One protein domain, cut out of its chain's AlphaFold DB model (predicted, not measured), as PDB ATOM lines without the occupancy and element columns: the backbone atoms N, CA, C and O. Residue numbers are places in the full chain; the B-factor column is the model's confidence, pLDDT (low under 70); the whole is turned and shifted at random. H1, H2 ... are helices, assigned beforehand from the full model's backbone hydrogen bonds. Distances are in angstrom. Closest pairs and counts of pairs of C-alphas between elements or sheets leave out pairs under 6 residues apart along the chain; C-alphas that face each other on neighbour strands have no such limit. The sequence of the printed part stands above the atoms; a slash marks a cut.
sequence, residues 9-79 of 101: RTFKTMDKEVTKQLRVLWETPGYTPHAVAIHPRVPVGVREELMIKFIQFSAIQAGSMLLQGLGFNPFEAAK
ATOM      1  N   ARG A   9      77.490  33.330  25.886       80.81
ATOM      2  CA  ARG A   9      77.904  33.524  24.499       80.81
ATOM      3  C   ARG A   9      77.288  32.490  23.556       80.81
ATOM      4  O   ARG A   9      76.699  32.902  22.567       80.81
ATOM      5  N   THR A  10      77.355  31.199  23.883       81.38
ATOM      6  CA  THR A  10      76.778  30.128  23.058       81.38
ATOM      7  C   THR A  10      75.279  30.331  22.887       81.38
ATOM      8  O   THR A  10      74.778  30.276  21.772       81.38
ATOM      9  N   PHE A  11      74.574  30.666  23.973       85.75
ATOM     10  CA  PHE A  11      73.152  31.000  23.908       85.75
ATOM     11  C   PHE A  11      72.879  32.186  22.967       85.75
ATOM     12  O   PHE A  11      71.977  32.125  22.144       85.75
ATOM     13  N   LYS A  12      73.680  33.259  23.031       82.25
ATOM     14  CA  LYS A  12      73.513  34.443  22.167       82.25
ATOM     15  C   LYS A  12      73.788  34.176  20.682       82.25
ATOM     16  O   LYS A  12      73.229  34.891  19.851       82.25
ATOM     17  N   THR A  13      74.648  33.209  20.366       79.25
ATOM     18  CA  THR A  13      75.068  32.883  18.992       79.25
ATOM     19  C   THR A  13      74.307  31.708  18.371       79.25
ATOM     20  O   THR A  13      74.539  31.402  17.207       79.25
ATOM     21  N   MET A  14      73.432  31.031  19.122       84.81
ATOM     22  CA  MET A  14      72.549  29.983  18.593       84.81
ATOM     23  C   MET A  14      71.455  30.559  17.684       84.81
ATOM     24  O   MET A  14      71.132  31.749  17.743       84.81
ATOM     25  N   ASP A  15      70.849  29.681  16.880       91.25
ATOM     26  CA  ASP A  15      69.679  30.001  16.061       91.25
ATOM     27  C   ASP A  15      68.563  30.636  16.916       91.25
ATOM     28  O   ASP A  15      68.277  30.220  18.048       91.25
ATOM     29  N   LYS A  16      67.920  31.669  16.369       90.56
ATOM     30  CA  LYS A  16      66.804  32.358  17.016       90.56
ATOM     31  C   LYS A  16      65.629  31.427  17.271       90.56
ATOM     32  O   LYS A  16      65.013  31.544  18.328       90.56
ATOM     33  N   GLU A  17      65.363  30.475  16.384       93.94
ATOM     34  CA  GLU A  17      64.267  29.524  16.578       93.94
ATOM     35  C   GLU A  17      64.529  28.565  17.747       93.94
ATOM     36  O   GLU A  17      63.593  28.170  18.441       93.94
ATOM     37  N   VAL A  18      65.798  28.267  18.043       90.31
ATOM     38  CA  VAL A  18      66.191  27.471  19.217       90.31
ATOM     39  C   VAL A  18      66.144  28.320  20.488       90.31
ATOM     40  O   VAL A  18      65.541  27.929  21.482       90.31
ATOM     41  N   THR A  19      66.744  29.513  20.473       90.06
ATOM     42  CA  THR A  19      66.826  30.370  21.673       90.06
ATOM     43  C   THR A  19      65.464  30.858  22.169       90.06
ATOM     44  O   THR A  19      65.301  31.015  23.377       90.06
ATOM     45  N   LYS A  20      64.468  31.030  21.284       93.25
ATOM     46  CA  LYS A  20      63.072  31.349  21.653       93.25
ATOM     47  C   LYS A  20      62.396  30.261  22.496       93.25
ATOM     48  O   LYS A  20      61.471  30.570  23.242       93.25
ATOM     49  N   GLN A  21      62.838  29.009  22.383       92.81
ATOM     50  CA  GLN A  21      62.285  27.873  23.135       92.81
ATOM     51  C   GLN A  21      62.924  27.714  24.523       92.81
ATOM     52  O   GLN A  21      62.510  26.869  25.315       92.81
ATOM     53  N   LEU A  22      63.949  28.508  24.825       90.12
ATOM     54  CA  LEU A  22      64.762  28.390  26.025       90.12
ATOM     55  C   LEU A  22      64.549  29.600  26.938       90.12
ATOM     56  O   LEU A  22      64.354  30.728  26.489       90.12
ATOM     57  N   ARG A  23      64.652  29.375  28.250       87.31
ATOM     58  CA  ARG A  23      64.603  30.432  29.267       87.31
ATOM     59  C   ARG A  23      65.829  30.341  30.163       87.31
ATOM     60  O   ARG A  23      66.106  29.282  30.720       87.31
ATOM     61  N   VAL A  24      66.528  31.459  30.343       87.50
ATOM     62  CA  VAL A  24      67.618  31.563  31.323       87.50
ATOM     63  C   VAL A  24      67.007  31.537  32.721       87.50
ATOM     64  O   VAL A  24      66.226  32.417  33.071       87.50
ATOM     65  N   LEU A  25      67.328  30.504  33.500       89.75
ATOM     66  CA  LEU A  25      66.835  30.356  34.875       89.75
ATOM     67  C   LEU A  25      67.754  31.032  35.898       89.75
ATOM     68  O   LEU A  25      67.297  31.451  36.955       89.75
ATOM     69  N   TRP A  26      69.044  31.118  35.583       86.31
ATOM     70  CA  TRP A  26      70.067  31.687  36.446       86.31
ATOM     71  C   TRP A  26      71.232  32.202  35.601       86.31
ATOM     72  O   TRP A  26      71.613  31.567  34.616       86.31
ATOM     73  N   GLU A  27      71.810  33.329  36.004       87.69
ATOM     74  CA  GLU A  27      73.044  33.871  35.443       87.69
ATOM     75  C   GLU A  27      74.053  34.053  36.580       87.69
ATOM     76  O   GLU A  27      73.749  34.679  37.595       87.69
ATOM     77  N   THR A  28      75.246  33.475  36.434       86.25
ATOM     78  CA  THR A  28      76.327  33.660  37.407       86.25
ATOM     79  C   THR A  28      76.946  35.051  37.257       86.25
ATOM     80  O   THR A  28      76.929  35.601  36.152       86.25
ATOM     81  N   PRO A  29      77.568  35.606  38.314       86.44
ATOM     82  CA  PRO A  29      78.449  36.758  38.165       86.44
ATOM     83  C   PRO A  29      79.512  36.520  37.085       86.44
ATOM     84  O   PRO A  29      79.924  35.382  36.834       86.44
ATOM     85  N   GLY A  30      79.935  37.600  36.431       84.94
ATOM     86  CA  GLY A  30      81.066  37.557  35.513       84.94
ATOM     87  C   GLY A  30      82.382  37.347  36.264       84.94
ATOM     88  O   GLY A  30      82.514  37.760  37.413       84.94
ATOM     89  N   TYR A  31      83.345  36.744  35.576       87.25
ATOM     90  CA  TYR A  31      84.726  36.589  36.027       87.25
ATOM     91  C   TYR A  31      85.676  36.990  34.902       87.25
ATOM     92  O   TYR A  31      85.273  37.025  33.731       87.25
ATOM     93  N   THR A  32      86.929  37.260  35.252       89.31
ATOM     94  CA  THR A  32      87.994  37.589  34.306       89.31
ATOM     95  C   THR A  32      88.063  36.542  33.180       89.31
ATOM     96  O   THR A  32      88.127  35.339  33.459       89.31
ATOM     97  N   PRO A  33      88.015  36.962  31.898       87.44
ATOM     98  CA  PRO A  33      87.969  36.060  30.745       87.44
ATOM     99  C   PRO A  33      89.289  35.293  30.536       87.44
ATOM    100  O   PRO A  33      90.216  35.377  31.329       87.44
ATOM    101  N   HIS A  34      89.379  34.487  29.475       86.31
ATOM    102  CA  HIS A  34      90.546  33.631  29.228       86.31
ATOM    103  C   HIS A  34      91.814  34.443  28.918       86.31
ATOM    104  O   HIS A  34      91.788  35.343  28.081       86.31
ATOM    105  N   ALA A  35      92.932  34.071  29.551       92.38
ATOM    106  CA  ALA A  35      94.251  34.645  29.293       92.38
ATOM    107  C   ALA A  35      94.930  34.015  28.068       92.38
ATOM    108  O   ALA A  35      94.765  32.824  27.801       92.38
ATOM    109  N   VAL A  36      95.819  34.774  27.423       92.31
ATOM    110  CA  VAL A  36      96.929  34.210  26.641       92.31
ATOM    111  C   VAL A  36      98.150  34.161  27.558       92.31
ATOM    112  O   VAL A  36      98.634  35.198  28.006       92.31
ATOM    113  N   ALA A  37      98.635  32.960  27.876       93.12
ATOM    114  CA  ALA A  37      99.755  32.766  28.794       93.12
ATOM    115  C   ALA A  37     101.036  32.394  28.041       93.12
ATOM    116  O   ALA A  37     101.014  31.570  27.127       93.12
ATOM    117  N   ILE A  38     102.166  32.966  28.460       94.00
ATOM    118  CA  ILE A  38     103.486  32.665  27.898       94.00
ATOM    119  C   ILE A  38     104.333  31.960  28.957       94.00
ATOM    120  O   ILE A  38     104.380  32.374  30.115       94.00
ATOM    121  N   HIS A  39     105.023  30.891  28.558       96.00
ATOM    122  CA  HIS A  39     105.863  30.122  29.470       96.00
ATOM    123  C   HIS A  39     107.073  30.956  29.959       96.00
ATOM    124  O   HIS A  39     107.745  31.577  29.130       96.00
ATOM    125  N   PRO A  40     107.450  30.920  31.257       93.19
ATOM    126  CA  PRO A  40     108.555  31.729  31.800       93.19
ATOM    127  C   PRO A  40     109.925  31.505  31.138       93.19
ATOM    128  O   PRO A  40     110.785  32.379  31.181       93.19
ATOM    129  N   ARG A  41     110.123  30.339  30.505       97.25
ATOM    130  CA  ARG A  41     111.347  29.997  29.748       97.25
ATOM    131  C   ARG A  41     111.520  30.787  28.448       97.25
ATOM    132  O   ARG A  41     112.615  30.786  27.901       97.25
ATOM    133  N   VAL A  42     110.467  31.419  27.932       97.19
ATOM    134  CA  VAL A  42     110.573  32.293  26.757       97.19
ATOM    135  C   VAL A  42     111.321  33.564  27.170       97.19
ATOM    136  O   VAL A  42     110.919  34.152  28.170       97.19
ATOM    137  N   PRO A  43     112.371  34.014  26.461       97.94
ATOM    138  CA  PRO A  43     113.122  35.217  26.827       97.94
ATOM    139  C   PRO A  43     112.239  36.459  26.979       97.94
ATOM    140  O   PRO A  43     111.286  36.637  26.224       97.94
ATOM    141  N   VAL A  44     112.580  37.338  27.929       95.88
ATOM    142  CA  VAL A  44     111.784  38.532  28.284       95.88
ATOM    143  C   VAL A  44     111.427  39.369  27.053       95.88
ATOM    144  O   VAL A  44     110.246  39.612  26.830       95.88
ATOM    145  N   GLY A  45     112.415  39.713  26.218       97.62
ATOM    146  CA  GLY A  45     112.187  40.544  25.031       97.62
ATOM    147  C   GLY A  45     111.202  39.929  24.032       97.62
ATOM    148  O   GLY A  45     110.384  40.641  23.464       97.62
ATOM    149  N   VAL A  46     111.190  38.598  23.890       97.31
ATOM    150  CA  VAL A  46     110.214  37.898  23.035       97.31
ATOM    151  C   VAL A  46     108.807  37.984  23.630       97.31
ATOM    152  O   VAL A  46     107.833  38.152  22.901       97.31
ATOM    153  N   ARG A  47     108.676  37.888  24.960       95.94
ATOM    154  CA  ARG A  47     107.372  38.021  25.634       95.94
ATOM    155  C   ARG A  47     106.800  39.425  25.466       95.94
ATOM    156  O   ARG A  47     105.609  39.565  25.203       95.94
ATOM    157  N   GLU A  48     107.646  40.440  25.607       95.88
ATOM    158  CA  GLU A  48     107.268  41.843  25.437       95.88
ATOM    159  C   GLU A  48     106.878  42.143  23.988       95.88
ATOM    160  O   GLU A  48     105.823  42.731  23.752       95.88
ATOM    161  N   GLU A  49     107.663  41.671  23.017       96.94
ATOM    162  CA  GLU A  49     107.340  41.830  21.601       96.94
ATOM    163  C   GLU A  49     105.996  41.174  21.259       96.94
ATOM    164  O   GLU A  49     105.135  41.819  20.657       96.94
ATOM    165  N   LEU A  50     105.767  39.931  21.700       95.50
ATOM    166  CA  LEU A  50     104.488  39.244  21.503       95.50
ATOM    167  C   LEU A  50     103.321  40.026  22.114       95.50
ATOM    168  O   LEU A  50     102.310  40.225  21.443       95.50
ATOM    169  N   MET A  51     103.459  40.508  23.352       95.00
ATOM    170  CA  MET A  51     102.420  41.301  24.014       95.00
ATOM    171  C   MET A  51     102.068  42.553  23.198       95.00
ATOM    172  O   MET A  51     100.893  42.803  22.928       95.00
ATOM    173  N   ILE A  52     103.075  43.314  22.759       96.12
ATOM    174  CA  ILE A  52     102.870  44.531  21.965       96.12
ATOM    175  C   ILE A  52     102.171  44.201  20.642       96.12
ATOM    176  O   ILE A  52     101.215  44.882  20.269       96.12
ATOM    177  N   LYS A  53     102.596  43.138  19.947       95.88
ATOM    178  CA  LYS A  53     101.981  42.718  18.679       95.88
ATOM    179  C   LYS A  53     100.528  42.287  18.849       95.88
ATOM    180  O   LYS A  53      99.714  42.628  17.997       95.88
ATOM    181  N   PHE A  54     100.186  41.594  19.934       94.94
ATOM    182  CA  PHE A  54      98.800  41.218  20.234       94.94
ATOM    183  C   PHE A  54      97.927  42.446  20.506       94.94
ATOM    184  O   PHE A  54      96.846  42.555  19.935       94.94
ATOM    185  N   ILE A  55      98.404  43.403  21.306       94.44
ATOM    186  CA  ILE A  55      97.664  44.644  21.594       94.44
ATOM    187  C   ILE A  55      97.456  45.467  20.313       94.44
ATOM    188  O   ILE A  55      96.370  45.977  20.057       94.44
ATOM    189  N   GLN A  56      98.479  45.561  19.462       95.75
ATOM    190  CA  GLN A  56      98.398  46.277  18.186       95.75
ATOM    191  C   GLN A  56      97.607  45.516  17.111       95.75
ATOM    192  O   GLN A  56      97.270  46.094  16.077       95.75
ATOM    193  N   PHE A  57      97.284  44.239  17.330       94.25
ATOM    194  CA  PHE A  57      96.645  43.386  16.329       94.25
ATOM    195  C   PHE A  57      95.279  43.916  15.885       94.25
ATOM    196  O   PHE A  57      94.939  43.844  14.709       94.25
ATOM    197  N   SER A  58      94.499  44.507  16.792       90.75
ATOM    198  CA  SER A  58      93.206  45.102  16.438       90.75
ATOM    199  C   SER A  58      93.326  46.431  15.684       90.75
ATOM    200  O   SER A  58      92.336  46.887  15.121       90.75
ATOM    201  N   ALA A  59      94.505  47.065  15.668       91.88
ATOM    202  CA  ALA A  59      94.725  48.332  14.967       91.88
ATOM    203  C   ALA A  59      94.923  48.150  13.451       91.88
ATOM    204  O   ALA A  59      94.793  49.109  12.693       91.88
ATOM    205  N   ILE A  60      95.215  46.928  12.993       95.38
ATOM    206  CA  ILE A  60      95.277  46.598  11.565       95.38
ATOM    207  C   ILE A  60      93.923  46.074  11.074       95.38
ATOM    208  O   ILE A  60      93.281  45.260  11.738       95.38
ATOM    209  N   GLN A  61      93.502  46.491   9.873       94.75
ATOM    210  CA  GLN A  61      92.192  46.133   9.306       94.75
ATOM    211  C   GLN A  61      91.955  44.615   9.279       94.75
ATOM    212  O   GLN A  61      90.895  44.142   9.682       94.75
ATOM    213  N   ALA A  62      92.953  43.844   8.837       95.25
ATOM    214  CA  ALA A  62      92.855  42.387   8.779       95.25
ATOM    215  C   ALA A  62      92.680  41.754  10.170       95.25
ATOM    216  O   ALA A  62      91.863  40.850  10.333       95.25
ATOM    217  N   GLY A  63      93.403  42.253  11.178       94.88
ATOM    218  CA  GLY A  63      93.294  41.759  12.550       94.88
ATOM    219  C   GLY A  63      91.956  42.118  13.191       94.88
ATOM    220  O   GLY A  63      91.323  41.258  13.798       94.88
ATOM    221  N   SER A  64      91.462  43.338  12.966       94.25
ATOM    222  CA  SER A  64      90.126  43.764  13.402       94.25
ATOM    223  C   SER A  64      89.017  42.880  12.816       94.25
ATOM    224  O   SER A  64      88.192  42.350  13.562       94.25
ATOM    225  N   MET A  65      89.039  42.623  11.501       95.00
ATOM    226  CA  MET A  65      88.058  41.739  10.855       95.00
ATOM    227  C   MET A  65      88.135  40.300  11.377       95.00
ATOM    228  O   MET A  65      87.098  39.670  11.585       95.00
ATOM    229  N   LEU A  66      89.342  39.781  11.625       95.19
ATOM    230  CA  LEU A  66      89.515  38.442  12.186       95.19
ATOM    231  C   LEU A  66      88.932  38.352  13.601       95.19
ATOM    232  O   LEU A  66      88.163  37.435  13.886       95.19
ATOM    233  N   LEU A  67      89.254  39.310  14.477       93.19
ATOM    234  CA  LEU A  67      88.707  39.352  15.834       93.19
ATOM    235  C   LEU A  67      87.185  39.487  15.815       93.19
ATOM    236  O   LEU A  67      86.510  38.792  16.567       93.19
ATOM    237  N   GLN A  68      86.630  40.303  14.915       90.88
ATOM    238  CA  GLN A  68      85.184  40.434  14.756       90.88
ATOM    239  C   GLN A  68      84.533  39.118  14.317       90.88
ATOM    240  O   GLN A  68      83.529  38.715  14.904       90.88
ATOM    241  N   GLY A  69      85.118  38.414  13.341       88.62
ATOM    242  CA  GLY A  69      84.646  37.097  12.902       88.62
ATOM    243  C   GLY A  69      84.715  36.045  14.011       88.62
ATOM    244  O   GLY A  69      83.825  35.205  14.137       88.62
ATOM    245  N   LEU A  70      85.725  36.143  14.877       86.88
ATOM    246  CA  LEU A  70      85.845  35.333  16.087       86.88
ATOM    247  C   LEU A  70      84.981  35.845  17.241       86.88
ATOM    248  O   LEU A  70      84.934  35.177  18.267       86.88
ATOM    249  N   GLY A  71      84.316  37.000  17.129       85.38
ATOM    250  CA  GLY A  71      83.583  37.685  18.199       85.38
ATOM    251  C   GLY A  71      84.441  38.004  19.429       85.38
ATOM    252  O   GLY A  71      84.002  37.805  20.563       85.38
ATOM    253  N   PHE A  72      85.700  38.370  19.220       89.12
ATOM    254  CA  PHE A  72      86.656  38.739  20.260       89.12
ATOM    255  C   PHE A  72      86.714  40.261  20.395       89.12
ATOM    256  O   PHE A  72      86.593  40.991  19.411       89.12
ATOM    257  N   ASN A  73      86.938  40.729  21.620       90.50
ATOM    258  CA  ASN A  73      87.362  42.105  21.856       90.50
ATOM    259  C   ASN A  73      88.859  42.246  21.513       90.50
ATOM    260  O   ASN A  73      89.565  41.232  21.461       90.50
ATOM    261  N   PRO A  74      89.358  43.477  21.299       94.19
ATOM    262  CA  PRO A  74      90.792  43.747  21.241       94.19
ATOM    263  C   PRO A  74      91.550  43.125  22.419       94.19
ATOM    264  O   PRO A  74      91.035  43.078  23.536       94.19
ATOM    265  N   PHE A  75      92.776  42.664  22.167       95.06
ATOM    266  CA  PHE A  75      93.651  42.188  23.234       95.06
ATOM    267  C   PHE A  75      94.130  43.356  24.097       95.06
ATOM    268  O   PHE A  75      94.415  44.442  23.594       95.06
ATOM    269  N   GLU A  76      94.288  43.095  25.389       94.44
ATOM    270  CA  GLU A  76      94.796  44.053  26.366       94.44
ATOM    271  C   GLU A  76      95.938  43.445  27.183       94.44
ATOM    272  O   GLU A  76      96.080  42.222  27.280       94.44
ATOM    273  N   ALA A  77      96.783  44.307  27.749       94.56
ATOM    274  CA  ALA A  77      97.809  43.868  28.681       94.56
ATOM    275  C   ALA A  77      97.147  43.350  29.960       94.56
ATOM    276  O   ALA A  77      96.246  43.989  30.497       94.56
ATOM    277  N   ALA A  78      97.642  42.227  30.469       94.31
ATOM    278  CA  ALA A  78      97.142  41.635  31.697       94.31
ATOM    279  C   ALA A  78      98.298  41.141  32.567       94.31
ATOM    280  O   ALA A  78      99.390  40.822  32.086       94.31
ATOM    281  N   LYS A  79      98.049  41.061  33.869       93.50
ATOM    282  CA  LYS A  79      98.978  40.545  34.876       93.50
ATOM    283  C   LYS A  79      98.354  39.359  35.591       93.50
ATOM    284  O   LYS A  79      97.140  39.224  35.698       93.50
TER     285      LYS A  79
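This is residues 9 to 79 of the 101 residues of the protein "Periplasmic binding protein-related protein" of Shewanella benthica KT99 (UniProt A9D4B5). An open, flat, drawn-out chain: the longest helix, H3, makes a corner with H4 at one end of the long axis, and a small pair of short helices, H1 and H2, lies at the other end. A long stretch with no named element, residues 20 to 43, bridges the two, with residues 25 to 34 standing free, and residues 70 to 79 run from the end of H4 back toward the side of the outline where this stretch lies. The printed part has 71 residues with four named helices, H1, H2, H3, H4 in chain order, and no named strand; its class is all helix, though 32 of the 71 residues, under half, are in named elements. It is extended, with a radius of gyration of the C-alphas of 17.2 A and spans of 51 by 29 by 16 A.

H3, residues 44 to 57, and H4, residues 61 to 69, are close but not clearly touching; their closest C-alphas, of Phe 57 and Gly 63, are 5.3 A apart. Their lines are about perpendicular, at 79 degrees. H1, residues 9 to 13, and H2, residues 16 to 19, are close but not clearly touching, the closest C-alphas being those of Phe 11 and Thr 19 at 6.7 A. H1 is apart from H3 and H4, and so is H2. In H1, H3 and H4 every O i to N i+4 pair is within hydrogen-bond range; H2 is too short for such a pair.

H3 runs 19.9 A from C-alpha 44 at (111.784, 38.532, 28.284), and H4 runs 12.3 A to C-alpha 69 at (84.646, 37.097, 12.902). H1 begins at C-alpha 9 at (77.904, 33.524, 24.499) and measures 6.2 A; H2 measures 5.1 A.

The two C-alphas farthest apart, of Gln 21 and Gly 45, are 51.5 A apart. The printed part has no cut. The link from H2 to H3 is long, with 24 residues; those from H1 to H2 and from H3 to H4 are tight. Mean pLDDT of the printed part is 91.6, and no printed residue is under 70.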